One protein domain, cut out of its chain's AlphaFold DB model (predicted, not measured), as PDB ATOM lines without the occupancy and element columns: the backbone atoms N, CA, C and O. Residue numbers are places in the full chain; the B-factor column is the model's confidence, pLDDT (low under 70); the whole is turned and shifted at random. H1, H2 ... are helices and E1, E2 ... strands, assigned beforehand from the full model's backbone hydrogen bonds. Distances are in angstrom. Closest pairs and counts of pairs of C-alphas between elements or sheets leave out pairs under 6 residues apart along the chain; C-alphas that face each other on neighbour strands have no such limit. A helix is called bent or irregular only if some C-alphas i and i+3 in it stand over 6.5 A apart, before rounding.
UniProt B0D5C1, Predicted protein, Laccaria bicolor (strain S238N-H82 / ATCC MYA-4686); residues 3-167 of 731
ATOM      1  N   LYS A   3     -17.013  -1.372 -49.160       75.25
ATOM      2  CA  LYS A   3     -17.987  -0.362 -48.712       75.25
ATOM      3  C   LYS A   3     -18.848  -0.830 -47.526       75.25
ATOM      4  O   LYS A   3     -19.301  -0.013 -46.745       75.25
ATOM      5  N   ALA A   4     -19.024  -2.145 -47.364       67.81
ATOM      6  CA  ALA A   4     -19.679  -2.732 -46.191       67.81
ATOM      7  C   ALA A   4     -18.830  -2.637 -44.899       67.81
ATOM      8  O   ALA A   4     -19.360  -2.690 -43.792       67.81
ATOM      9  N   CYS A   5     -17.507  -2.496 -45.026       72.12
ATOM     10  CA  CYS A   5     -16.577  -2.313 -43.907       72.12
ATOM     11  C   CYS A   5     -16.299  -0.825 -43.635       72.12
ATOM     12  O   CYS A   5     -16.064  -0.437 -42.489       72.12
ATOM     13  N   GLU A   6     -16.343   0.008 -44.673       78.38
ATOM     14  CA  GLU A   6     -16.056   1.438 -44.620       78.38
ATOM     15  C   GLU A   6     -16.985   2.204 -45.573       78.38
ATOM     16  O   GLU A   6     -16.825   2.145 -46.791       78.38
ATOM     17  N   ASP A   7     -17.939   2.960 -45.020       76.94
ATOM     18  CA  ASP A   7     -18.974   3.666 -45.799       76.94
ATOM     19  C   ASP A   7     -18.394   4.681 -46.803       76.94
ATOM     20  O   ASP A   7     -19.001   4.959 -47.841       76.94
ATOM     21  N   ASN A   8     -17.191   5.189 -46.512       79.44
ATOM     22  CA  ASN A   8     -16.454   6.157 -47.325       79.44
ATOM     23  C   ASN A   8     -15.545   5.507 -48.386       79.44
ATOM     24  O   ASN A   8     -14.846   6.225 -49.100       79.44
ATOM     25  N   ALA A   9     -15.529   4.175 -48.512       81.69
ATOM     26  CA  ALA A   9     -14.706   3.495 -49.507       81.69
ATOM     27  C   ALA A   9     -15.215   3.773 -50.934       81.69
ATOM     28  O   ALA A   9     -16.378   3.522 -51.266       81.69
ATOM     29  N   ILE A  10     -14.317   4.250 -51.799       81.12
ATOM     30  CA  ILE A  10     -14.616   4.606 -53.191       81.12
ATOM     31  C   ILE A  10     -14.109   3.496 -54.116       81.12
ATOM     32  O   ILE A  10     -12.908   3.235 -54.192       81.12
ATOM     33  N   ALA A  11     -15.010   2.843 -54.851       81.56
ATOM     34  CA  ALA A  11     -14.625   1.885 -55.881       81.56
ATOM     35  C   ALA A  11     -14.209   2.631 -57.156       81.56
ATOM     36  O   ALA A  11     -15.028   3.267 -57.813       81.56
ATOM     37  N   LEU A  12     -12.932   2.532 -57.535       81.06
ATOM     38  CA  LEU A  12     -12.410   3.212 -58.729       81.06
ATOM     39  C   LEU A  12     -13.077   2.750 -60.035       81.06
ATOM     40  O   LEU A  12     -13.072   3.497 -61.006       81.06
ATOM     41  N   ALA A  13     -13.647   1.541 -60.060       78.19
ATOM     42  CA  ALA A  13     -14.377   1.006 -61.211       78.19
ATOM     43  C   ALA A  13     -15.710   1.730 -61.477       78.19
ATOM     44  O   ALA A  13     -16.172   1.743 -62.615       78.19
ATOM     45  N   ASP A  14     -16.292   2.366 -60.456       81.94
ATOM     46  CA  ASP A  14     -17.551   3.112 -60.572       81.94
ATOM     47  C   ASP A  14     -17.325   4.549 -61.087       81.94
ATOM     48  O   ASP A  14     -18.277   5.292 -61.334       81.94
ATOM     49  N   LEU A  15     -16.061   4.962 -61.247       83.94
ATOM     50  CA  LEU A  15     -15.671   6.283 -61.734       83.94
ATOM     51  C   LEU A  15     -15.264   6.230 -63.217       83.94
ATOM     52  O   LEU A  15     -14.682   5.240 -63.670       83.94
ATOM     53  N   PRO A  16     -15.475   7.313 -63.992       88.00
ATOM     54  CA  PRO A  16     -14.907   7.425 -65.331       88.00
ATOM     55  C   PRO A  16     -13.386   7.232 -65.299       88.00
ATOM     56  O   PRO A  16     -12.712   7.785 -64.429       88.00
ATOM     57  N   LYS A  17     -12.834   6.504 -66.277       83.81
ATOM     58  CA  LYS A  17     -11.418   6.092 -66.308       83.81
ATOM     59  C   LYS A  17     -10.430   7.232 -66.015       83.81
ATOM     60  O   LYS A  17      -9.548   7.067 -65.181       83.81
ATOM     61  N   ALA A  18     -10.636   8.401 -66.624       83.06
ATOM     62  CA  ALA A  18      -9.786   9.576 -66.416       83.06
ATOM     63  C   ALA A  18      -9.821  10.106 -64.967       83.06
ATOM     64  O   ALA A  18      -8.805  10.547 -64.439       83.06
ATOM     65  N   VAL A  19     -10.980  10.039 -64.303       82.50
ATOM     66  CA  VAL A  19     -11.144  10.448 -62.898       82.50
ATOM     67  C   VAL A  19     -10.528   9.407 -61.967       82.50
ATOM     68  O   VAL A  19      -9.862   9.766 -61.002       82.50
ATOM     69  N   ALA A  20     -10.710   8.119 -62.271       82.62
ATOM     70  CA  ALA A  20     -10.117   7.026 -61.510       82.62
ATOM     71  C   ALA A  20      -8.579   7.052 -61.547       82.62
ATOM     72  O   ALA A  20      -7.943   6.814 -60.523       82.62
ATOM     73  N   GLU A  21      -7.982   7.350 -62.705       82.38
ATOM     74  CA  GLU A  21      -6.528   7.499 -62.872       82.38
ATOM     75  C   GLU A  21      -5.999   8.715 -62.102       82.38
ATOM     76  O   GLU A  21      -5.067   8.577 -61.311       82.38
ATOM     77  N   LEU A  22      -6.665   9.870 -62.219       83.00
ATOM     78  CA  LEU A  22      -6.289  11.081 -61.487       83.00
ATOM     79  C   LEU A  22      -6.393  10.897 -59.964       83.00
ATOM     80  O   LEU A  22      -5.487  11.295 -59.232       83.00
ATOM     81  N   LEU A  23      -7.458  10.247 -59.483       83.94
ATOM     82  CA  LEU A  23      -7.645   9.941 -58.062       83.94
ATOM     83  C   LEU A  23      -6.630   8.906 -57.556       83.94
ATOM     84  O   LEU A  23      -6.205   8.985 -56.410       83.94
ATOM     85  N   ARG A  24      -6.204   7.955 -58.395       83.06
ATOM     86  CA  ARG A  24      -5.178   6.970 -58.025       83.06
ATOM     87  C   ARG A  24      -3.795   7.606 -57.881       83.06
ATOM     88  O   ARG A  24      -3.084   7.280 -56.941       83.06
ATOM     89  N   GLU A  25      -3.420   8.492 -58.801       81.62
ATOM     90  CA  GLU A  25      -2.077   9.088 -58.839       81.62
ATOM     91  C   GLU A  25      -1.921  10.282 -57.889       81.62
ATOM     92  O   GLU A  25      -0.911  10.405 -57.201       81.62
ATOM     93  N   HIS A  26      -2.925  11.159 -57.831       81.12
ATOM     94  CA  HIS A  26      -2.843  12.435 -57.114       81.12
ATOM     95  C   HIS A  26      -3.779  12.499 -55.903       81.12
ATOM     96  O   HIS A  26      -3.661  13.414 -55.087       81.12
ATOM     97  N   GLY A  27      -4.693  11.532 -55.762       80.81
ATOM     98  CA  GLY A  27      -5.669  11.496 -54.678       80.81
ATOM     99  C   GLY A  27      -5.025  11.549 -53.295       80.81
ATOM    100  O   GLY A  27      -5.302  12.506 -52.578       80.81
ATOM    101  N   PRO A  28      -4.102  10.631 -52.946       82.06
ATOM    102  CA  PRO A  28      -3.508  10.583 -51.608       82.06
ATOM    103  C   PRO A  28      -2.773  11.849 -51.154       82.06
ATOM    104  O   PRO A  28      -2.556  12.042 -49.963       82.06
ATOM    105  N   SER A  29      -2.375  12.716 -52.090       79.75
ATOM    106  CA  SER A  29      -1.661  13.963 -51.795       79.75
ATOM    107  C   SER A  29      -2.552  15.209 -51.791       79.75
ATOM    108  O   SER A  29      -2.169  16.210 -51.191       79.75
ATOM    109  N   HIS A  30      -3.722  15.174 -52.440       79.94
ATOM    110  CA  HIS A  30      -4.560  16.362 -52.672       79.94
ATOM    111  C   HIS A  30      -5.979  16.250 -52.098       79.94
ATOM    112  O   HIS A  30      -6.664  17.263 -51.956       79.94
ATOM    113  N   VAL A  31      -6.432  15.044 -51.754       77.50
ATOM    114  CA  VAL A  31      -7.722  14.776 -51.108       77.50
ATOM    115  C   VAL A  31      -7.526  13.758 -49.980       77.50
ATOM    116  O   VAL A  31      -6.586  12.973 -50.005       77.50
ATOM    117  N   ASN A  32      -8.391  13.778 -48.960       79.62
ATOM    118  CA  ASN A  32      -8.297  12.877 -47.801       79.62
ATOM    119  C   ASN A  32      -8.749  11.445 -48.157       79.62
ATOM    120  O   ASN A  32      -9.773  10.971 -47.668       79.62
ATOM    121  N   VAL A  33      -8.031  10.797 -49.073       80.62
ATOM    122  CA  VAL A  33      -8.266   9.423 -49.532       80.62
ATOM    123  C   VAL A  33      -6.948   8.658 -49.486       80.62
ATOM    124  O   VAL A  33      -5.901   9.210 -49.799       80.62
ATOM    125  N   GLU A  34      -6.986   7.381 -49.132       83.31
ATOM    126  CA  GLU A  34      -5.810   6.508 -49.140       83.31
ATOM    127  C   GLU A  34      -6.030   5.374 -50.145       83.31
ATOM    128  O   GLU A  34      -7.154   4.896 -50.327       83.31
ATOM    129  N   CYS A  35      -4.968   4.937 -50.828       83.50
ATOM    130  CA  CYS A  35      -5.052   3.720 -51.627       83.50
ATOM    131  C   CYS A  35      -5.265   2.513 -50.708       83.50
ATOM    132  O   CYS A  35      -4.665   2.408 -49.642       83.50
ATOM    133  N   LEU A  36      -6.097   1.569 -51.146       83.62
ATOM    134  CA  LEU A  36      -6.290   0.323 -50.417       83.62
ATOM    135  C   LEU A  36      -4.951  -0.436 -50.346       83.62
ATOM    136  O   LEU A  36      -4.394  -0.790 -51.383       83.62
ATOM    137  N   THR A  37      -4.443  -0.669 -49.138       86.94
ATOM    138  CA  THR A  37      -3.215  -1.434 -48.876       86.94
ATOM    139  C   THR A  37      -3.549  -2.859 -48.438       86.94
ATOM    140  O   THR A  37      -4.669  -3.146 -48.006       86.94
ATOM    141  N   SER A  38      -2.577  -3.773 -48.511       84.62
ATOM    142  CA  SER A  38      -2.760  -5.156 -48.048       84.62
ATOM    143  C   SER A  38      -3.121  -5.233 -46.554       84.62
ATOM    144  O   SER A  38      -3.940  -6.061 -46.165       84.62
ATOM    145  N   GLU A  39      -2.578  -4.342 -45.718       85.19
ATOM    146  CA  GLU A  39      -2.871  -4.268 -44.278       85.19
ATOM    147  C   GLU A  39      -4.311  -3.820 -44.003       85.19
ATOM    148  O   GLU A  39      -5.002  -4.424 -43.178       85.19
ATOM    149  N   ASN A  40      -4.795  -2.823 -44.750       84.62
ATOM    150  CA  ASN A  40      -6.176  -2.354 -44.653       84.62
ATOM    151  C   ASN A  40      -7.165  -3.456 -45.063       84.62
ATOM    152  O   ASN A  40      -8.190  -3.638 -44.408       84.62
ATOM    153  N   VAL A  41      -6.831  -4.255 -46.083       85.62
ATOM    154  CA  VAL A  41      -7.648  -5.408 -46.492       85.62
ATOM    155  C   VAL A  41      -7.747  -6.456 -45.383       85.62
ATOM    156  O   VAL A  41      -8.857  -6.879 -45.071       85.62
ATOM    157  N   ILE A  42      -6.632  -6.848 -44.759       84.31
ATOM    158  CA  ILE A  42      -6.642  -7.814 -43.643       84.31
ATOM    159  C   ILE A  42      -7.489  -7.284 -42.481       84.31
ATOM    160  O   ILE A  42      -8.379  -7.982 -41.997       84.31
ATOM    161  N   LYS A  43      -7.306  -6.013 -42.109       82.19
ATOM    162  CA  LYS A  43      -8.116  -5.354 -41.078       82.19
ATOM    163  C   LYS A  43      -9.612  -5.393 -41.405       82.19
ATOM    164  O   LYS A  43     -10.431  -5.613 -40.516       82.19
ATOM    165  N   TYR A  44      -9.997  -5.203 -42.667       83.06
ATOM    166  CA  TYR A  44     -11.397  -5.298 -43.089       83.06
ATOM    167  C   TYR A  44     -11.942  -6.724 -43.080       83.06
ATOM    168  O   TYR A  44     -13.114  -6.905 -42.742       83.06
ATOM    169  N   LEU A  45     -11.115  -7.719 -43.400       79.19
ATOM    170  CA  LEU A  45     -11.470  -9.136 -43.308       79.19
ATOM    171  C   LEU A  45     -11.686  -9.579 -41.851       79.19
ATOM    172  O   LEU A  45     -12.584 -10.376 -41.604       79.19
ATOM    173  N   ASP A  46     -10.957  -9.004 -40.890       73.88
ATOM    174  CA  ASP A  46     -11.163  -9.253 -39.453       73.88
ATOM    175  C   ASP A  46     -12.391  -8.515 -38.879       73.88
ATOM    176  O   ASP A  46     -13.056  -8.989 -37.951       73.88
ATOM    177  N   LEU A  47     -12.722  -7.334 -39.416       71.75
ATOM    178  CA  LEU A  47     -13.822  -6.493 -38.922       71.75
ATOM    179  C   LEU A  47     -15.205  -6.927 -39.428       71.75
ATOM    180  O   LEU A  47     -16.181  -6.849 -38.677       71.75
ATOM    181  N   HIS A  48     -15.313  -7.344 -40.692       65.19
ATOM    182  CA  HIS A  48     -16.601  -7.624 -41.337       65.19
ATOM    183  C   HIS A  48     -17.407  -8.750 -40.660       65.19
ATOM    184  O   HIS A  48     -18.602  -8.560 -40.422       65.19
ATOM    185  N   PRO A  49     -16.798  -9.879 -40.258       61.28
ATOM    186  CA  PRO A  49     -17.532 -10.941 -39.582       61.28
ATOM    187  C   PRO A  49     -18.096 -10.555 -38.214       61.28
ATOM    188  O   PRO A  49     -19.213 -10.929 -37.858       61.28
ATOM    189  N   ASN A  50     -17.341  -9.745 -37.471       57.22
ATOM    190  CA  ASN A  50     -17.711  -9.286 -36.135       57.22
ATOM    191  C   ASN A  50     -18.836  -8.233 -36.169       57.22
ATOM    192  O   ASN A  50     -19.644  -8.164 -35.246       57.22
ATOM    193  N   ARG A  51     -18.936  -7.432 -37.243       56.78
ATOM    194  CA  ARG A  51     -19.993  -6.413 -37.416       56.78
ATOM    195  C   ARG A  51     -21.378  -6.982 -37.722       56.78
ATOM    196  O   ARG A  51     -22.368  -6.313 -37.443       56.78
ATOM    197  N   LEU A  52     -21.457  -8.201 -38.251       55.25
ATOM    198  CA  LEU A  52     -22.721  -8.908 -38.480       55.25
ATOM    199  C   LEU A  52     -23.246  -9.626 -37.216       55.25
ATOM    200  O   LEU A  52     -24.301 -10.248 -37.272       55.25
ATOM    201  N   GLY A  53     -22.534  -9.551 -36.080       50.56
ATOM    202  CA  GLY A  53     -22.900 -10.255 -34.843       50.56
ATOM    203  C   GLY A  53     -22.697 -11.775 -34.908       50.56
ATOM    204  O   GLY A  53     -23.297 -12.512 -34.127       50.56
ATOM    205  N   LEU A  54     -21.879 -12.253 -35.851       53.59
ATOM    206  CA  LEU A  54     -21.715 -13.670 -36.162       53.59
ATOM    207  C   LEU A  54     -20.472 -14.240 -35.472       53.59
ATOM    208  O   LEU A  54     -19.343 -13.860 -35.778       53.59
ATOM    209  N   HIS A  55     -20.664 -15.219 -34.585       52.44
ATOM    210  CA  HIS A  55     -19.578 -16.114 -34.185       52.44
ATOM    211  C   HIS A  55     -19.257 -17.047 -35.361       52.44
ATOM    212  O   HIS A  55     -19.907 -18.074 -35.562       52.44
ATOM    213  N   LEU A  56     -18.248 -16.667 -36.150       53.25
ATOM    214  CA  LEU A  56     -17.819 -17.346 -37.382       53.25
ATOM    215  C   LEU A  56     -17.483 -18.836 -37.248       53.25
ATOM    216  O   LEU A  56     -17.433 -19.555 -38.244       53.25
ATOM    217  N   SER A  57     -17.226 -19.296 -36.028       50.09
ATOM    218  CA  SER A  57     -16.921 -20.688 -35.721       50.09
ATOM    219  C   SER A  57     -18.156 -21.593 -35.636       50.09
ATOM    220  O   SER A  57     -17.981 -22.800 -35.510       50.09
ATOM    221  N   THR A  58     -19.382 -21.048 -35.630       50.53
ATOM    222  CA  THR A  58     -20.580 -21.808 -35.206       50.53
ATOM    223  C   THR A  58     -21.865 -21.581 -36.014       50.53
ATOM    224  O   THR A  58     -22.863 -22.215 -35.688       50.53
ATOM    225  N   VAL A  59     -21.901 -20.709 -37.031       51.41
ATOM    226  CA  VAL A  59     -23.158 -20.387 -37.744       51.41
ATOM    227  C   VAL A  59     -22.973 -20.383 -39.265       51.41
ATOM    228  O   VAL A  59     -22.212 -19.577 -39.799       51.41
ATOM    229  N   GLU A  60     -23.712 -21.251 -39.963       54.19
ATOM    230  CA  GLU A  60     -23.965 -21.149 -41.406       54.19
ATOM    231  C   GLU A  60     -24.769 -19.869 -41.669       54.19
ATOM    232  O   GLU A  60     -25.904 -19.727 -41.217       54.19
ATOM    233  N   THR A  61     -24.185 -18.892 -42.357       60.72
ATOM    234  CA  THR A  61     -24.937 -17.723 -42.826       60.72
ATOM    235  C   THR A  61     -24.648 -17.496 -44.297       60.72
ATOM    236  O   THR A  61     -23.526 -17.153 -44.667       60.72
ATOM    237  N   ASP A  62     -25.679 -17.640 -45.130       66.88
ATOM    238  CA  ASP A  62     -25.603 -17.451 -46.584       66.88
ATOM    239  C   ASP A  62     -24.988 -16.089 -46.961       66.88
ATOM    240  O   ASP A  62     -24.158 -15.999 -47.866       66.88
ATOM    241  N   ALA A  63     -25.274 -15.040 -46.180       72.31
ATOM    242  CA  ALA A  63     -24.716 -13.697 -46.369       72.31
ATOM    243  C   ALA A  63     -23.178 -13.630 -46.235       72.31
ATOM    244  O   ALA A  63     -22.522 -12.850 -46.929       72.31
ATOM    245  N   ALA A  64     -22.578 -14.447 -45.360       75.56
ATOM    246  CA  ALA A  64     -21.124 -14.517 -45.219       75.56
ATOM    247  C   ALA A  64     -20.484 -15.233 -46.420       75.56
ATOM    248  O   ALA A  64     -19.424 -14.820 -46.894       75.56
ATOM    249  N   VAL A  65     -21.148 -16.266 -46.950       82.12
ATOM    250  CA  VAL A  65     -20.696 -17.014 -48.133       82.12
ATOM    251  C   VAL A  65     -20.745 -16.145 -49.391       82.12
ATOM    252  O   VAL A  65     -19.791 -16.152 -50.173       82.12
ATOM    253  N   GLU A  66     -21.804 -15.353 -49.572       83.19
ATOM    254  CA  GLU A  66     -21.926 -14.399 -50.682       83.19
ATOM    255  C   GLU A  66     -20.822 -13.334 -50.641       83.19
ATOM    256  O   GLU A  66     -20.143 -13.089 -51.644       83.19
ATOM    257  N   TRP A  67     -20.586 -12.739 -49.468       84.12
ATOM    258  CA  TRP A  67     -19.549 -11.724 -49.301       84.12
ATOM    259  C   TRP A  67     -18.139 -12.283 -49.532       84.12
ATOM    260  O   TRP A  67     -17.348 -11.674 -50.258       84.12
ATOM    261  N   LEU A  68     -17.828 -13.465 -48.984       87.12
ATOM    262  CA  LEU A  68     -16.541 -14.135 -49.210       87.12
ATOM    263  C   LEU A  68     -16.360 -14.542 -50.675       87.12
ATOM    264  O   LEU A  68     -15.262 -14.421 -51.217       87.12
ATOM    265  N   SER A  69     -17.432 -14.960 -51.352       88.19
ATOM    266  CA  SER A  69     -17.391 -15.230 -52.792       88.19
ATOM    267  C   SER A  69     -17.023 -13.967 -53.576       88.19
ATOM    268  O   SER A  69     -16.141 -14.008 -54.432       88.19
ATOM    269  N   ALA A  70     -17.626 -12.820 -53.244       87.25
ATOM    270  CA  ALA A  70     -17.279 -11.537 -53.856       87.25
ATOM    271  C   ALA A  70     -15.829 -11.113 -53.560       87.25
ATOM    272  O   ALA A  70     -15.164 -10.563 -54.440       87.25
ATOM    273  N   PHE A  71     -15.317 -11.401 -52.357       89.50
ATOM    274  CA  PHE A  71     -13.916 -11.163 -52.004       89.50
ATOM    275  C   PHE A  71     -12.954 -11.960 -52.885       89.50
ATOM    276  O   PHE A  71     -12.041 -11.372 -53.459       89.50
ATOM    277  N   TRP A  72     -13.162 -13.269 -53.042       91.44
ATOM    278  CA  TRP A  72     -12.273 -14.102 -53.859       91.44
ATOM    279  C   TRP A  72     -12.311 -13.721 -55.345       91.44
ATOM    280  O   TRP A  72     -11.283 -13.774 -56.017       91.44
ATOM    281  N   ILE A  73     -13.460 -13.266 -55.853       91.06
ATOM    282  CA  ILE A  73     -13.573 -12.720 -57.215       91.06
ATOM    283  C   ILE A  73     -12.741 -11.440 -57.349       91.06
ATOM    284  O   ILE A  73     -11.900 -11.349 -58.242       91.06
ATOM    285  N   TRP A  74     -12.916 -10.489 -56.424       90.88
ATOM    286  CA  TRP A  74     -12.130  -9.254 -56.393       90.88
ATOM    287  C   TRP A  74     -10.625  -9.528 -56.250       90.88
ATOM    288  O   TRP A  74      -9.815  -8.914 -56.941       90.88
ATOM    289  N   PHE A  75     -10.240 -10.481 -55.400       90.38
ATOM    290  CA  PHE A  75      -8.849 -10.863 -55.161       90.38
ATOM    291  C   PHE A  75      -8.127 -11.275 -56.450       90.38
ATOM    292  O   PHE A  75      -6.957 -10.949 -56.636       90.38
ATOM    293  N   ASN A  76      -8.821 -11.951 -57.367       89.56
ATOM    294  CA  ASN A  76      -8.240 -12.383 -58.635       89.56
ATOM    295  C   ASN A  76      -7.968 -11.235 -59.618       89.56
ATOM    296  O   ASN A  76      -7.082 -11.368 -60.459       89.56
ATOM    297  N   GLU A  77      -8.711 -10.136 -59.515       85.81
ATOM    298  CA  GLU A  77      -8.547  -8.933 -60.345       85.81
ATOM    299  C   GLU A  77      -7.685  -7.859 -59.660       85.81
ATOM    300  O   GLU A  77      -7.291  -6.872 -60.281       85.81
ATOM    301  N   SER A  78      -7.383  -8.045 -58.374       84.31
ATOM    302  CA  SER A  78      -6.633  -7.095 -57.562       84.31
ATOM    303  C   SER A  78      -5.141  -7.116 -57.889       84.31
ATOM    304  O   SER A  78      -4.501  -8.166 -57.913       84.31
ATOM    305  N   SER A  79      -4.544  -5.931 -58.031       83.62
ATOM    306  CA  SER A  79      -3.090  -5.770 -58.152       83.62
ATOM    307  C   SER A  79      -2.329  -6.131 -56.870       83.62
ATOM    308  O   SER A  79      -1.111  -6.248 -56.902       83.62
ATOM    309  N   LEU A  80      -3.028  -6.296 -55.739       85.19
ATOM    310  CA  LEU A  80      -2.440  -6.641 -54.438       85.19
ATOM    311  C   LEU A  80      -2.307  -8.154 -54.220       85.19
ATOM    312  O   LEU A  80      -1.898  -8.576 -53.141       85.19
ATOM    313  N   LYS A  81      -2.689  -8.978 -55.203       87.00
ATOM    314  CA  LYS A  81      -2.808 -10.435 -55.069       87.00
ATOM    315  C   LYS A  81      -1.559 -11.093 -54.473       87.00
ATOM    316  O   LYS A  81      -1.676 -11.835 -53.499       87.00
ATOM    317  N   ASP A  82      -0.387 -10.790 -55.026       86.12
ATOM    318  CA  ASP A  82       0.876 -11.436 -54.645       86.12
ATOM    319  C   ASP A  82       1.352 -11.019 -53.244       86.12
ATOM    320  O   ASP A  82       1.922 -11.825 -52.512       86.12
ATOM    321  N   GLU A  83       1.071  -9.778 -52.832       87.44
ATOM    322  CA  GLU A  83       1.401  -9.273 -51.493       87.44
ATOM    323  C   GLU A  83       0.408  -9.767 -50.430       87.44
ATOM    324  O   GLU A  83       0.768 -10.014 -49.276       87.44
ATOM    325  N   LEU A  84      -0.863  -9.899 -50.812       86.19
ATOM    326  CA  LEU A  84      -1.946 -10.247 -49.909       86.19
ATOM    327  C   LEU A  84      -1.990 -11.755 -49.640       86.19
ATOM    328  O   LEU A  84      -2.174 -12.143 -48.489       86.19
ATOM    329  N   PHE A  85      -1.764 -12.608 -50.647       88.00
ATOM    330  CA  PHE A  85      -1.902 -14.066 -50.518       88.00
ATOM    331  C   PHE A  85      -1.149 -14.677 -49.317       88.00
ATOM    332  O   PHE A  85      -1.772 -15.408 -48.540       88.00
ATOM    333  N   PRO A  86       0.135 -14.347 -49.058       85.88
ATOM    334  CA  PRO A  86       0.848 -14.879 -47.895       85.88
ATOM    335  C   PRO A  86       0.206 -14.468 -46.562       85.88
ATOM    336  O   PRO A  86       0.187 -15.257 -45.619       85.88
ATOM    337  N   LYS A  87      -0.380 -13.266 -46.486       86.94
ATOM    338  CA  LYS A  87      -1.021 -12.729 -45.273       86.94
ATOM    339  C   LYS A  87      -2.394 -13.361 -44.993       86.94
ATOM    340  O   LYS A  87      -2.842 -13.338 -43.851       86.94
ATOM    341  N   LEU A  88      -3.039 -13.966 -45.997       85.75
ATOM    342  CA  LEU A  88      -4.376 -14.567 -45.873       85.75
ATOM    343  C   LEU A  88      -4.393 -15.937 -45.178       85.75
ATOM    344  O   LEU A  88      -5.462 -16.376 -44.764       85.75
ATOM    345  N   HIS A  89      -3.244 -16.606 -45.014       83.12
ATOM    346  CA  HIS A  89      -3.182 -17.990 -44.517       83.12
ATOM    347  C   HIS A  89      -3.893 -18.173 -43.169       83.12
ATOM    348  O   HIS A  89      -4.650 -19.121 -43.001       83.12
ATOM    349  N   LYS A  90      -3.713 -17.231 -42.237       80.31
ATOM    350  CA  LYS A  90      -4.256 -17.312 -40.867       80.31
ATOM    351  C   LYS A  90      -5.681 -16.773 -40.719       80.31
ATOM    352  O   LYS A  90      -6.226 -16.799 -39.619       80.31
ATOM    353  N   VAL A  91      -6.275 -16.263 -41.794       82.94
ATOM    354  CA  VAL A  91      -7.588 -15.608 -41.763       82.94
ATOM    355  C   VAL A  91      -8.670 -16.604 -42.185       82.94
ATOM    356  O   VAL A  91      -8.481 -17.380 -43.123       82.94
ATOM    357  N   TYR A  92      -9.817 -16.588 -41.502       82.88
ATOM    358  CA  TYR A  92     -10.960 -17.470 -41.766       82.88
ATOM    359  C   TYR A  92     -11.742 -17.024 -43.011       82.88
ATOM    360  O   TYR A  92     -12.751 -16.332 -42.911       82.88
ATOM    361  N   LEU A  93     -11.250 -17.395 -44.193       84.56
ATOM    362  CA  LEU A  93     -11.742 -16.896 -45.484       84.56
ATOM    363  C   LEU A  93     -12.418 -17.954 -46.353       84.56
ATOM    364  O   LEU A  93     -12.956 -17.622 -47.412       84.56
ATOM    365  N   LEU A  94     -12.361 -19.223 -45.950       87.12
ATOM    366  CA  LEU A  94     -12.919 -20.326 -46.722       87.12
ATOM    367  C   LEU A  94     -14.313 -20.672 -46.185       87.12
ATOM    368  O   LEU A  94     -14.409 -21.150 -45.052       87.12
ATOM    369  N   PRO A  95     -15.392 -20.425 -46.954       86.25
ATOM    370  CA  PRO A  95     -16.741 -20.776 -46.533       86.25
ATOM    371  C   PRO A  95     -16.974 -22.279 -46.689       86.25
ATOM    372  O   PRO A  95     -17.111 -22.771 -47.809       86.25
ATOM    373  N   CYS A  96     -17.031 -23.011 -45.576       86.75
ATOM    374  CA  CYS A  96     -17.305 -24.444 -45.574       86.75
ATOM    375  C   CYS A  96     -18.688 -24.767 -45.002       86.75
ATOM    376  O   CYS A  96     -19.288 -23.962 -44.291       86.75
ATOM    377  N   THR A  97     -19.169 -25.979 -45.267       82.44
ATOM    378  CA  THR A  97     -20.424 -26.512 -44.702       82.44
ATOM    379  C   THR A  97     -20.417 -26.598 -43.171       82.44
ATOM    380  O   THR A  97     -21.459 -26.580 -42.545       82.44
ATOM    381  N   ALA A  98     -19.246 -26.659 -42.535       76.19
ATOM    382  CA  ALA A  98     -19.107 -26.673 -41.076       76.19
ATOM    383  C   ALA A  98     -18.601 -25.327 -40.512       76.19
ATOM    384  O   ALA A  98     -17.890 -25.303 -39.504       76.19
ATOM    385  N   GLY A  99     -18.906 -24.213 -41.188       78.44
ATOM    386  CA  GLY A  99     -18.454 -22.863 -40.826       78.44
ATOM    387  C   GLY A  99     -17.205 -22.405 -41.587       78.44
ATOM    388  O   GLY A  99     -16.786 -23.030 -42.559       78.44
ATOM    389  N   LEU A 100     -16.600 -21.288 -41.172       82.06
ATOM    390  CA  LEU A 100     -15.428 -20.743 -41.867       82.06
ATOM    391  C   LEU A 100     -14.130 -21.459 -41.471       82.06
ATOM    392  O   LEU A 100     -13.911 -21.785 -40.302       82.06
ATOM    393  N   LYS A 101     -13.232 -21.656 -42.441       84.94
ATOM    394  CA  LYS A 101     -11.892 -22.227 -42.241       84.94
ATOM    395  C   LYS A 101     -10.795 -21.270 -42.702       84.94
ATOM    396  O   LYS A 101     -11.021 -20.392 -43.539       84.94
ATOM    397  N   THR A 102      -9.615 -21.426 -42.111       85.62
ATOM    398  CA  THR A 102      -8.411 -20.688 -42.503       85.62
ATOM    399  C   THR A 102      -7.875 -21.197 -43.840       85.62
ATOM    400  O   THR A 102      -8.137 -22.334 -44.227       85.62
ATOM    401  N   ALA A 103      -7.093 -20.371 -44.535       84.19
ATOM    402  CA  ALA A 103      -6.408 -20.760 -45.769       84.19
ATOM    403  C   ALA A 103      -5.090 -21.528 -45.516       84.19
ATOM    404  O   ALA A 103      -4.255 -21.632 -46.408       84.19
ATOM    405  N   GLU A 104      -4.890 -22.069 -44.307       84.31
ATOM    406  CA  GLU A 104      -3.737 -22.919 -43.976       84.31
ATOM    407  C   GLU A 104      -3.825 -24.295 -44.640       84.31
ATOM    408  O   GLU A 104      -2.801 -24.941 -44.857       84.31
ATOM    409  N   ARG A 105      -5.043 -24.758 -44.945       84.44
ATOM    410  CA  ARG A 105      -5.296 -26.055 -45.575       84.44
ATOM    411  C   ARG A 105      -6.348 -25.947 -46.665       84.44
ATOM    412  O   ARG A 105      -7.253 -25.119 -46.554       84.44
ATOM    413  N   PRO A 106      -6.252 -26.787 -47.706       90.12
ATOM    414  CA  PRO A 106      -7.252 -26.802 -48.752       90.12
ATOM    415  C   PRO A 106      -8.589 -27.335 -48.237       90.12
ATOM    416  O   PRO A 106      -8.642 -28.207 -47.370       90.12
ATOM    417  N   VAL A 107      -9.662 -26.840 -48.842       92.06
ATOM    418  CA  VAL A 107     -11.029 -27.336 -48.677       92.06
ATOM    419  C   VAL A 107     -11.437 -28.141 -49.905       92.06
ATOM    420  O   VAL A 107     -10.863 -27.987 -50.985       92.06
ATOM    421  N   PHE A 108     -12.432 -29.009 -49.750       92.94
ATOM    422  CA  PHE A 108     -12.841 -29.938 -50.797       92.94
ATOM    423  C   PHE A 108     -14.102 -29.472 -51.521       92.94
ATOM    424  O   PHE A 108     -15.040 -28.961 -50.912       92.94
ATOM    425  N   GLN A 109     -14.133 -29.648 -52.838       91.56
ATOM    426  CA  GLN A 109     -15.335 -29.429 -53.635       91.56
ATOM    427  C   GLN A 109     -16.357 -30.545 -53.362       91.56
ATOM    428  O   GLN A 109     -15.983 -31.717 -53.299       91.56
ATOM    429  N   ILE A 110     -17.635 -30.183 -53.208       85.19
ATOM    430  CA  ILE A 110     -18.736 -31.154 -53.173       85.19
ATOM    431  C   ILE A 110     -18.985 -31.624 -54.606       85.19
ATOM    432  O   ILE A 110     -19.200 -30.798 -55.494       85.19
ATOM    433  N   ASP A 111     -18.914 -32.935 -54.814       76.62
ATOM    434  CA  ASP A 111     -19.232 -33.587 -56.081       76.62
ATOM    435  C   ASP A 111     -20.541 -34.370 -55.916       76.62
ATOM    436  O   ASP A 111     -20.659 -35.200 -55.007       76.62
ATOM    437  N   ASP A 112     -21.527 -34.090 -56.771       71.44
ATOM    438  CA  ASP A 112     -22.862 -34.696 -56.701       71.44
ATOM    439  C   ASP A 112     -22.822 -36.213 -56.970       71.44
ATOM    440  O   ASP A 112     -23.736 -36.939 -56.577       71.44
ATOM    441  N   GLU A 113     -21.746 -36.722 -57.580       70.31
ATOM    442  CA  GLU A 113     -21.573 -38.150 -57.869       70.31
ATOM    443  C   GLU A 113     -21.308 -39.001 -56.607       70.31
ATOM    444  O   GLU A 113     -21.513 -40.220 -56.618       70.31
ATOM    445  N   HIS A 114     -20.890 -38.384 -55.491       77.94
ATOM    446  CA  HIS A 114     -20.405 -39.092 -54.297       77.94
ATOM    447  C   HIS A 114     -20.939 -38.532 -52.964       77.94
ATOM    448  O   HIS A 114     -20.230 -38.542 -51.957       77.94
ATOM    449  N   LEU A 115     -22.202 -38.090 -52.924       83.44
ATOM    450  CA  LEU A 115     -22.821 -37.456 -51.743       83.44
ATOM    451  C   LEU A 115     -22.668 -38.257 -50.437       83.44
ATOM    452  O   LEU A 115     -22.348 -37.688 -49.395       83.44
ATOM    453  N   ASP A 116     -22.831 -39.577 -50.494       86.75
ATOM    454  CA  ASP A 116     -22.666 -40.463 -49.338       86.75
ATOM    455  C   ASP A 116     -21.238 -40.431 -48.758       86.75
ATOM    456  O   ASP A 116     -21.043 -40.391 -47.545       86.75
ATOM    457  N   LEU A 117     -20.222 -40.439 -49.627       88.50
ATOM    458  CA  LEU A 117     -18.816 -40.374 -49.224       88.50
ATOM    459  C   LEU A 117     -18.462 -38.982 -48.693       88.50
ATOM    460  O   LEU A 117     -17.693 -38.865 -47.743       88.50
ATOM    461  N   VAL A 118     -19.027 -37.930 -49.290       89.12
ATOM    462  CA  VAL A 118     -18.875 -36.551 -48.813       89.12
ATOM    463  C   VAL A 118     -19.393 -36.429 -47.377       89.12
ATOM    464  O   VAL A 118     -18.684 -35.892 -46.527       89.12
ATOM    465  N   GLN A 119     -20.570 -36.985 -47.077       86.75
ATOM    466  CA  GLN A 119     -21.116 -37.011 -45.716       86.75
ATOM    467  C   GLN A 119     -20.204 -37.769 -44.742       86.75
ATOM    468  O   GLN A 119     -19.937 -37.276 -43.645       86.75
ATOM    469  N   ASP A 120     -19.682 -38.928 -45.147       87.19
ATOM    470  CA  ASP A 120     -18.756 -39.700 -44.316       87.19
ATOM    471  C   ASP A 120     -17.466 -38.914 -44.034       87.19
ATOM    472  O   ASP A 120     -17.037 -38.818 -42.888       87.19
ATOM    473  N   LEU A 121     -16.867 -38.291 -45.053       88.69
ATOM    474  CA  LEU A 121     -15.663 -37.467 -44.913       88.69
ATOM    475  C   LEU A 121     -15.905 -36.223 -44.043       88.69
ATOM    476  O   LEU A 121     -15.040 -35.862 -43.244       88.69
ATOM    477  N   MET A 122     -17.085 -35.601 -44.127       87.00
ATOM    478  CA  MET A 122     -17.475 -34.519 -43.215       87.00
ATOM    479  C   MET A 122     -17.500 -34.990 -41.754       87.00
ATOM    480  O   MET A 122     -17.060 -34.246 -40.879       87.00
ATOM    481  N   MET A 123     -17.935 -36.230 -41.471       83.12
ATOM    482  CA  MET A 123     -17.865 -36.800 -40.114       83.12
ATOM    483  C   MET A 123     -16.423 -36.948 -39.609       83.12
ATOM    484  O   MET A 123     -16.181 -36.825 -38.410       83.12
ATOM    485  N   PHE A 124     -15.459 -37.161 -40.508       80.25
ATOM    486  CA  PHE A 124     -14.029 -37.136 -40.182       80.25
ATOM    487  C   PHE A 124     -13.462 -35.721 -40.025       80.25
ATOM    488  O   PHE A 124     -12.260 -35.569 -39.836       80.25
ATOM    489  N   GLY A 125     -14.294 -34.680 -40.101       84.44
ATOM    490  CA  GLY A 125     -13.866 -33.291 -39.980       84.44
ATOM    491  C   GLY A 125     -13.251 -32.715 -41.256       84.44
ATOM    492  O   GLY A 125     -12.659 -31.636 -41.196       84.44
ATOM    493  N   ILE A 126     -13.388 -33.397 -42.401       89.56
ATOM    494  CA  ILE A 126     -12.897 -32.887 -43.683       89.56
ATOM    495  C   ILE A 126     -13.754 -31.691 -44.118       89.56
ATOM    496  O   ILE A 126     -14.976 -31.819 -44.223       89.56
ATOM    497  N   PRO A 127     -13.146 -30.516 -44.367       89.69
ATOM    498  CA  PRO A 127     -13.896 -29.319 -44.707       89.69
ATOM    499  C   PRO A 127     -14.274 -29.309 -46.190       89.69
ATOM    500  O   PRO A 127     -13.407 -29.332 -47.065       89.69
ATOM    501  N   PHE A 128     -15.569 -29.206 -46.479       91.25
ATOM    502  CA  PHE A 128     -16.082 -29.039 -47.839       91.25
ATOM    503  C   PHE A 128     -16.566 -27.615 -48.066       91.25
ATOM    504  O   PHE A 128     -17.167 -27.016 -47.176       91.25
ATOM    505  N   LEU A 129     -16.320 -27.080 -49.259       90.81
ATOM    506  CA  LEU A 129     -16.768 -25.756 -49.666       90.81
ATOM    507  C   LEU A 129     -18.303 -25.684 -49.680       90.81
ATOM    508  O   LEU A 129     -18.971 -26.598 -50.159       90.81
ATOM    509  N   HIS A 130     -18.857 -24.583 -49.178       88.44
ATOM    510  CA  HIS A 130     -20.297 -24.348 -49.158       88.44
ATOM    511  C   HIS A 130     -20.867 -24.251 -50.585       88.44
ATOM    512  O   HIS A 130     -20.310 -23.545 -51.431       88.44
ATOM    513  N   SER A 131     -21.999 -24.909 -50.851       86.19
ATOM    514  CA  SER A 131     -22.607 -25.000 -52.193       86.19
ATOM    515  C   SER A 131     -23.023 -23.641 -52.772       86.19
ATOM    516  O   SER A 131     -22.951 -23.439 -53.981       86.19
ATOM    517  N   ALA A 132     -23.389 -22.682 -51.914       86.31
ATOM    518  CA  ALA A 132     -23.713 -21.307 -52.312       86.31
ATOM    519  C   ALA A 132     -22.495 -20.461 -52.753       86.31
ATOM    520  O   ALA A 132     -22.661 -19.316 -53.172       86.31
ATOM    521  N   CYS A 133     -21.263 -20.981 -52.661       87.69
ATOM    522  CA  CYS A 133     -20.078 -20.249 -53.108       87.69
ATOM    523  C   CYS A 133     -20.072 -20.097 -54.638       87.69
ATOM    524  O   CYS A 133     -20.140 -21.083 -55.373       87.69
ATOM    525  N   ALA A 134     -19.960 -18.863 -55.136       89.69
ATOM    526  CA  ALA A 134     -20.088 -18.578 -56.564       89.69
ATOM    527  C   ALA A 134     -18.983 -19.253 -57.405       89.69
ATOM    528  O   ALA A 134     -17.803 -19.167 -57.071       89.69
ATOM    529  N   VAL A 135     -19.336 -19.844 -58.555       90.75
ATOM    530  CA  VAL A 135     -18.393 -20.550 -59.457       90.75
ATOM    531  C   VAL A 135     -17.135 -19.729 -59.807       90.75
ATOM    532  O   VAL A 135     -16.035 -20.286 -59.764       90.75
ATOM    533  N   PRO A 136     -17.215 -18.410 -60.094       92.62
ATOM    534  CA  PRO A 136     -16.013 -17.610 -60.322       92.62
ATOM    535  C   PRO A 136     -15.069 -17.577 -59.111       92.62
ATOM    536  O   PRO A 136     -13.861 -17.653 -59.302       92.62
ATOM    537  N   ALA A 137     -15.594 -17.543 -57.881       90.38
ATOM    538  CA  ALA A 137     -14.796 -17.619 -56.658       90.38
ATOM    539  C   ALA A 137     -14.140 -19.000 -56.494       90.38
ATOM    540  O   ALA A 137     -12.952 -19.082 -56.184       90.38
ATOM    541  N   GLN A 138     -14.872 -20.082 -56.792       92.44
ATOM    542  CA  GLN A 138     -14.335 -21.450 -56.776       92.44
ATOM    543  C   GLN A 138     -13.120 -21.596 -57.707       92.44
ATOM    544  O   GLN A 138     -12.101 -22.169 -57.322       92.44
ATOM    545  N   ASN A 139     -13.183 -21.005 -58.906       91.62
ATOM    546  CA  ASN A 139     -12.066 -21.002 -59.857       91.62
ATOM    547  C   ASN A 139     -10.821 -20.293 -59.302       91.62
ATOM    548  O   ASN A 139      -9.696 -20.710 -59.578       91.62
ATOM    549  N   VAL A 140     -11.001 -19.219 -58.527       91.75
ATOM    550  CA  VAL A 140      -9.891 -18.506 -57.878       91.75
ATOM    551  C   VAL A 140      -9.283 -19.356 -56.770       91.75
ATOM    552  O   VAL A 140      -8.061 -19.500 -56.727       91.75
ATOM    553  N   LEU A 141     -10.117 -19.967 -55.926       91.88
ATOM    554  CA  LEU A 141      -9.670 -20.867 -54.861       91.88
ATOM    555  C   LEU A 141      -8.878 -22.057 -55.421       91.88
ATOM    556  O   LEU A 141      -7.814 -22.384 -54.897       91.88
ATOM    557  N   ALA A 142      -9.338 -22.652 -56.525       91.81
ATOM    558  CA  ALA A 142      -8.633 -23.737 -57.207       91.81
ATOM    559  C   ALA A 142      -7.267 -23.286 -57.753       91.81
ATOM    560  O   ALA A 142      -6.264 -23.965 -57.540       91.81
ATOM    561  N   LYS A 143      -7.192 -22.106 -58.393       89.56
ATOM    562  CA  LYS A 143      -5.922 -21.523 -58.877       89.56
ATOM    563  C   LYS A 143      -4.925 -21.242 -57.755       89.56
ATOM    564  O   LYS A 143      -3.724 -21.300 -57.990       89.56
ATOM    565  N   CYS A 144      -5.418 -20.921 -56.561       88.69
ATOM    566  CA  CYS A 144      -4.592 -20.679 -55.381       88.69
ATOM    567  C   CYS A 144      -4.220 -21.969 -54.628       88.69
ATOM    568  O   CYS A 144      -3.564 -21.893 -53.595       88.69
ATOM    569  N   GLY A 145      -4.658 -23.143 -55.102       88.94
ATOM    570  CA  GLY A 145      -4.430 -24.427 -54.433       88.94
ATOM    571  C   GLY A 145      -5.277 -24.654 -53.175       88.94
ATOM    572  O   GLY A 145      -5.071 -25.653 -52.494       88.94
ATOM    573  N   LEU A 146      -6.234 -23.767 -52.883       91.19
ATOM    574  CA  LEU A 146      -7.085 -23.805 -51.687       91.19
ATOM    575  C   LEU A 146      -8.363 -24.629 -51.880       91.19
ATOM    576  O   LEU A 146      -8.994 -24.999 -50.897       91.19
ATOM    577  N   LEU A 147      -8.752 -24.920 -53.124       93.38
ATOM    578  CA  LEU A 147      -9.857 -25.825 -53.443       93.38
ATOM    579  C   LEU A 147      -9.312 -27.076 -54.131       93.38
ATOM    580  O   LEU A 147      -8.674 -26.989 -55.182       93.38
ATOM    581  N   LYS A 148      -9.581 -28.238 -53.538       93.06
ATOM    582  CA  LYS A 148      -9.149 -29.553 -54.020       93.06
ATOM    583  C   LYS A 148     -10.347 -30.463 -54.268       93.06
ATOM    584  O   LYS A 148     -11.458 -30.211 -53.805       93.06
ATOM    585  N   LYS A 149     -10.125 -31.538 -55.020       91.38
ATOM    586  CA  LYS A 149     -11.117 -32.602 -55.223       91.38
ATOM    587  C   LYS A 149     -10.849 -33.744 -54.254       91.38
ATOM    588  O   LYS A 149      -9.698 -33.981 -53.902       91.38
ATOM    589  N   ILE A 150     -11.884 -34.499 -53.891       91.25
ATOM    590  CA  ILE A 150     -11.758 -35.677 -53.012       91.25
ATOM    591  C   ILE A 150     -10.872 -36.792 -53.596       91.25
ATOM    592  O   ILE A 150     -10.425 -37.668 -52.861       91.25
ATOM    593  N   ASN A 151     -10.597 -36.754 -54.904       90.94
ATOM    594  CA  ASN A 151      -9.692 -37.687 -55.583       90.94
ATOM    595  C   ASN A 151      -8.208 -37.326 -55.366       90.94
ATOM    596  O   ASN A 151      -7.331 -38.139 -55.655       90.94
ATOM    597  N   ASP A 152      -7.904 -36.119 -54.868       91.75
ATOM    598  CA  ASP A 152      -6.552 -35.729 -54.457       91.75
ATOM    599  C   ASP A 152      -6.250 -36.309 -53.066       91.75
ATOM    600  O   ASP A 152      -6.400 -35.647 -52.036       91.75
ATOM    601  N   ILE A 153      -5.859 -37.586 -53.039       93.06
ATOM    602  CA  ILE A 153      -5.629 -38.333 -51.797       93.06
ATOM    603  C   ILE A 153      -4.494 -37.733 -50.954       93.06
ATOM    604  O   ILE A 153      -4.550 -37.822 -49.732       93.06
ATOM    605  N   HIS A 154      -3.510 -37.062 -51.562       93.25
ATOM    606  CA  HIS A 154      -2.454 -36.364 -50.817       93.25
ATOM    607  C   HIS A 154      -3.043 -35.255 -49.938       93.25
ATOM    608  O   HIS A 154      -2.862 -35.268 -48.720       93.25
ATOM    609  N   ALA A 155      -3.837 -34.363 -50.539       91.31
ATOM    610  CA  ALA A 155      -4.520 -33.294 -49.812       91.31
ATOM    611  C   ALA A 155      -5.518 -33.845 -48.774       91.31
ATOM    612  O   ALA A 155      -5.713 -33.247 -47.710       91.31
ATOM    613  N   LEU A 156      -6.159 -34.983 -49.073       92.00
ATOM    614  CA  LEU A 156      -7.086 -35.649 -48.156       92.00
ATOM    615  C   LEU A 156      -6.363 -36.184 -46.913       92.00
ATOM    616  O   LEU A 156      -6.792 -35.906 -45.794       92.00
ATOM    617  N   LEU A 157      -5.250 -36.903 -47.093       92.00
ATOM    618  CA  LEU A 157      -4.447 -37.441 -45.993       92.00
ATOM    619  C   LEU A 157      -3.821 -36.324 -45.144       92.00
ATOM    620  O   LEU A 157      -3.826 -36.422 -43.921       92.00
ATOM    621  N   GLU A 158      -3.357 -35.230 -45.749       90.56
ATOM    622  CA  GLU A 158      -2.857 -34.066 -45.003       90.56
ATOM    623  C   GLU A 158      -3.919 -33.461 -44.081       90.56
ATOM    624  O   GLU A 158      -3.631 -33.138 -42.928       90.56
ATOM    625  N   ASN A 159      -5.165 -33.345 -44.546       88.31
ATOM    626  CA  ASN A 159      -6.252 -32.845 -43.707       88.31
ATOM    627  C   ASN A 159      -6.611 -33.829 -42.588       88.31
ATOM    628  O   ASN A 159      -6.788 -33.417 -41.441       88.31
ATOM    629  N   LEU A 160      -6.635 -35.123 -42.910       87.81
ATOM    630  CA  LEU A 160      -6.874 -36.208 -41.962       87.81
ATOM    631  C   LEU A 160      -5.797 -36.269 -40.862       87.81
ATOM    632  O   LEU A 160      -6.106 -36.589 -39.717       87.81
ATOM    633  N   SER A 161      -4.548 -35.886 -41.132       81.88
ATOM    634  CA  SER A 161      -3.457 -35.946 -40.141       81.88
ATOM    635  C   SER A 161      -3.731 -35.201 -38.820       81.88
ATOM    636  O   SER A 161      -3.060 -35.445 -37.822       81.88
ATOM    637  N   SER A 162      -4.702 -34.280 -38.788       72.50
ATOM    638  CA  SER A 162      -5.032 -33.474 -37.597       72.50
ATOM    639  C   SER A 162      -6.358 -33.817 -36.937       72.50
ATOM    640  O   SER A 162      -6.774 -33.127 -36.006       72.50
ATOM    641  N   CYS A 163      -7.016 -34.874 -37.398       71.25
ATOM    642  CA  CYS A 163      -8.243 -35.366 -36.796       71.25
ATOM    643  C   CYS A 163      -7.915 -36.376 -35.688       71.25
ATOM    644  O   CYS A 163      -7.042 -37.227 -35.847       71.25
ATOM    645  N   SER A 164      -8.619 -36.295 -34.554       67.38
ATOM    646  CA  SER A 164      -8.546 -37.326 -33.512       67.38
ATOM    647  C   SER A 164      -9.566 -38.423 -33.807       67.38
ATOM    648  O   SER A 164     -10.770 -38.166 -33.855       67.38
ATOM    649  N   TYR A 165      -9.081 -39.646 -34.013       68.38
ATOM    650  CA  TYR A 165      -9.896 -40.793 -34.429       68.38
ATOM    651  C   TYR A 165     -10.435 -41.632 -33.269       68.38
ATOM    652  O   TYR A 165     -11.240 -42.531 -33.490       68.38
ATOM    653  N   GLU A 166     -10.009 -41.357 -32.033       61.56
ATOM    654  CA  GLU A 166     -10.256 -42.235 -30.880       61.56
ATOM    655  C   GLU A 166     -11.742 -42.342 -30.490       61.56
ATOM    656  O   GLU A 166     -12.147 -43.327 -29.876       61.56
ATOM    657  N   ALA A 167     -12.567 -41.364 -30.879       57.84
ATOM    658  CA  ALA A 167     -13.999 -41.314 -30.570       57.84
ATOM    659  C   ALA A 167     -14.920 -41.689 -31.752       57.84
ATOM    660  O   ALA A 167     -16.137 -41.753 -31.579       57.84
TER     661      ALA A 167
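What this domain is: This is residues 3 to 167 of the 731 residues of the protein "Predicted protein" of Laccaria bicolor (strain S238N-H82 / ATCC MYA-4686) (UniProt B0D5C1). The core is one helix, H3, crossed by H6 near its last turns, with the small hairpin E1 E2 beside its first part. H1 lies far out at one end of the elongated whole, and H5 and H7 lie at the other end, apart from each other. The printed part has 165 residues, with seven named helices and two named strands in the order H1 H2 H3 H4 E1 E2 H5 H6 H7; the sheet E1 - E2 is antiparallel, and the class is mostly helix. It is only just compact, close to loose, with a radius of gyration of the C-alphas of 18.3 A; the spans are 62 by 31 by 25 A, only just a rod.

Where its parts are: Residues 3 to 16 hold no named element. H1 is residues 17 to 30, 18.4 A long, beginning at C-alpha 17 (-11.418, 6.092, -66.308). H2 is residues 38 to 51, 20.3 A. H3 is residues 62 to 77, 23.5 A, beginning at C-alpha 62 (-25.603, -17.451, -46.584). H4 is residues 81 to 87, E1 residues 92 to 96 and E2 residues 99 to 102. H5 is residues 112 to 123, 17.5 A, H6 residues 135 to 143, and H7 residues 153 to 160, ending at C-alpha 160 (-6.874, -36.208, -41.962). H1 and H5 are irregular, with C-alphas 25 and 28 7.5 A apart and C-alphas 113 and 116 8.9 A apart. H2 and H4 are only just irregular, with C-alphas 46 and 49 6.6 A apart and C-alphas 83 and 86 6.7 A apart.

How they stand to each other: H1 touches no helix and is apart from H2. H2 and H4 only just touch, with 3 pairs of C-alphas within 8 A, made by residues 38 to 42 of H2 alone; the closest C-alphas, of Ser 38 and Leu 84, are 5.5 A apart. H2 and H3 are close but not clearly touching, opposite ways at a shallow tilt of 9 degrees; their closest C-alphas, of Pro 49 and Ala 64, are 7.6 A apart. The closest C-alphas of H3 and E1, of Val 65 and Pro 95, are 5.7 A apart. E1 and E2 form a hairpin, with N 96 and O 99 at 3.0 A and N 101 and O 94 at 2.9 A, within hydrogen-bond range. H3 touches H6 with residues 69 to 76 alone, the same way at a steep tilt of 57 degrees; the closest C-alphas, of Ile 73 and Ala 137, are 5.1 A apart. H5 and H7 touch no helix. Every O i to N i+4 pair is within range in H6 and H7, against 8 of 10 in H1 and H2, 11 of 12 in H3, 6 of 8 in H5 and 1 of 3 in H4, where 2 of 4 O i to N i+3 pairs are.

The domain as a whole: The two C-alphas farthest apart, of Ala 18 and Glu 166, are 62.8 A apart. The printed part has no cut. The link H5 to H6, 11 residues, is long. The mean pLDDT of the printed part is 81.7; residue 4, residues 48 to 62 and residues 164 to 167 are under 70.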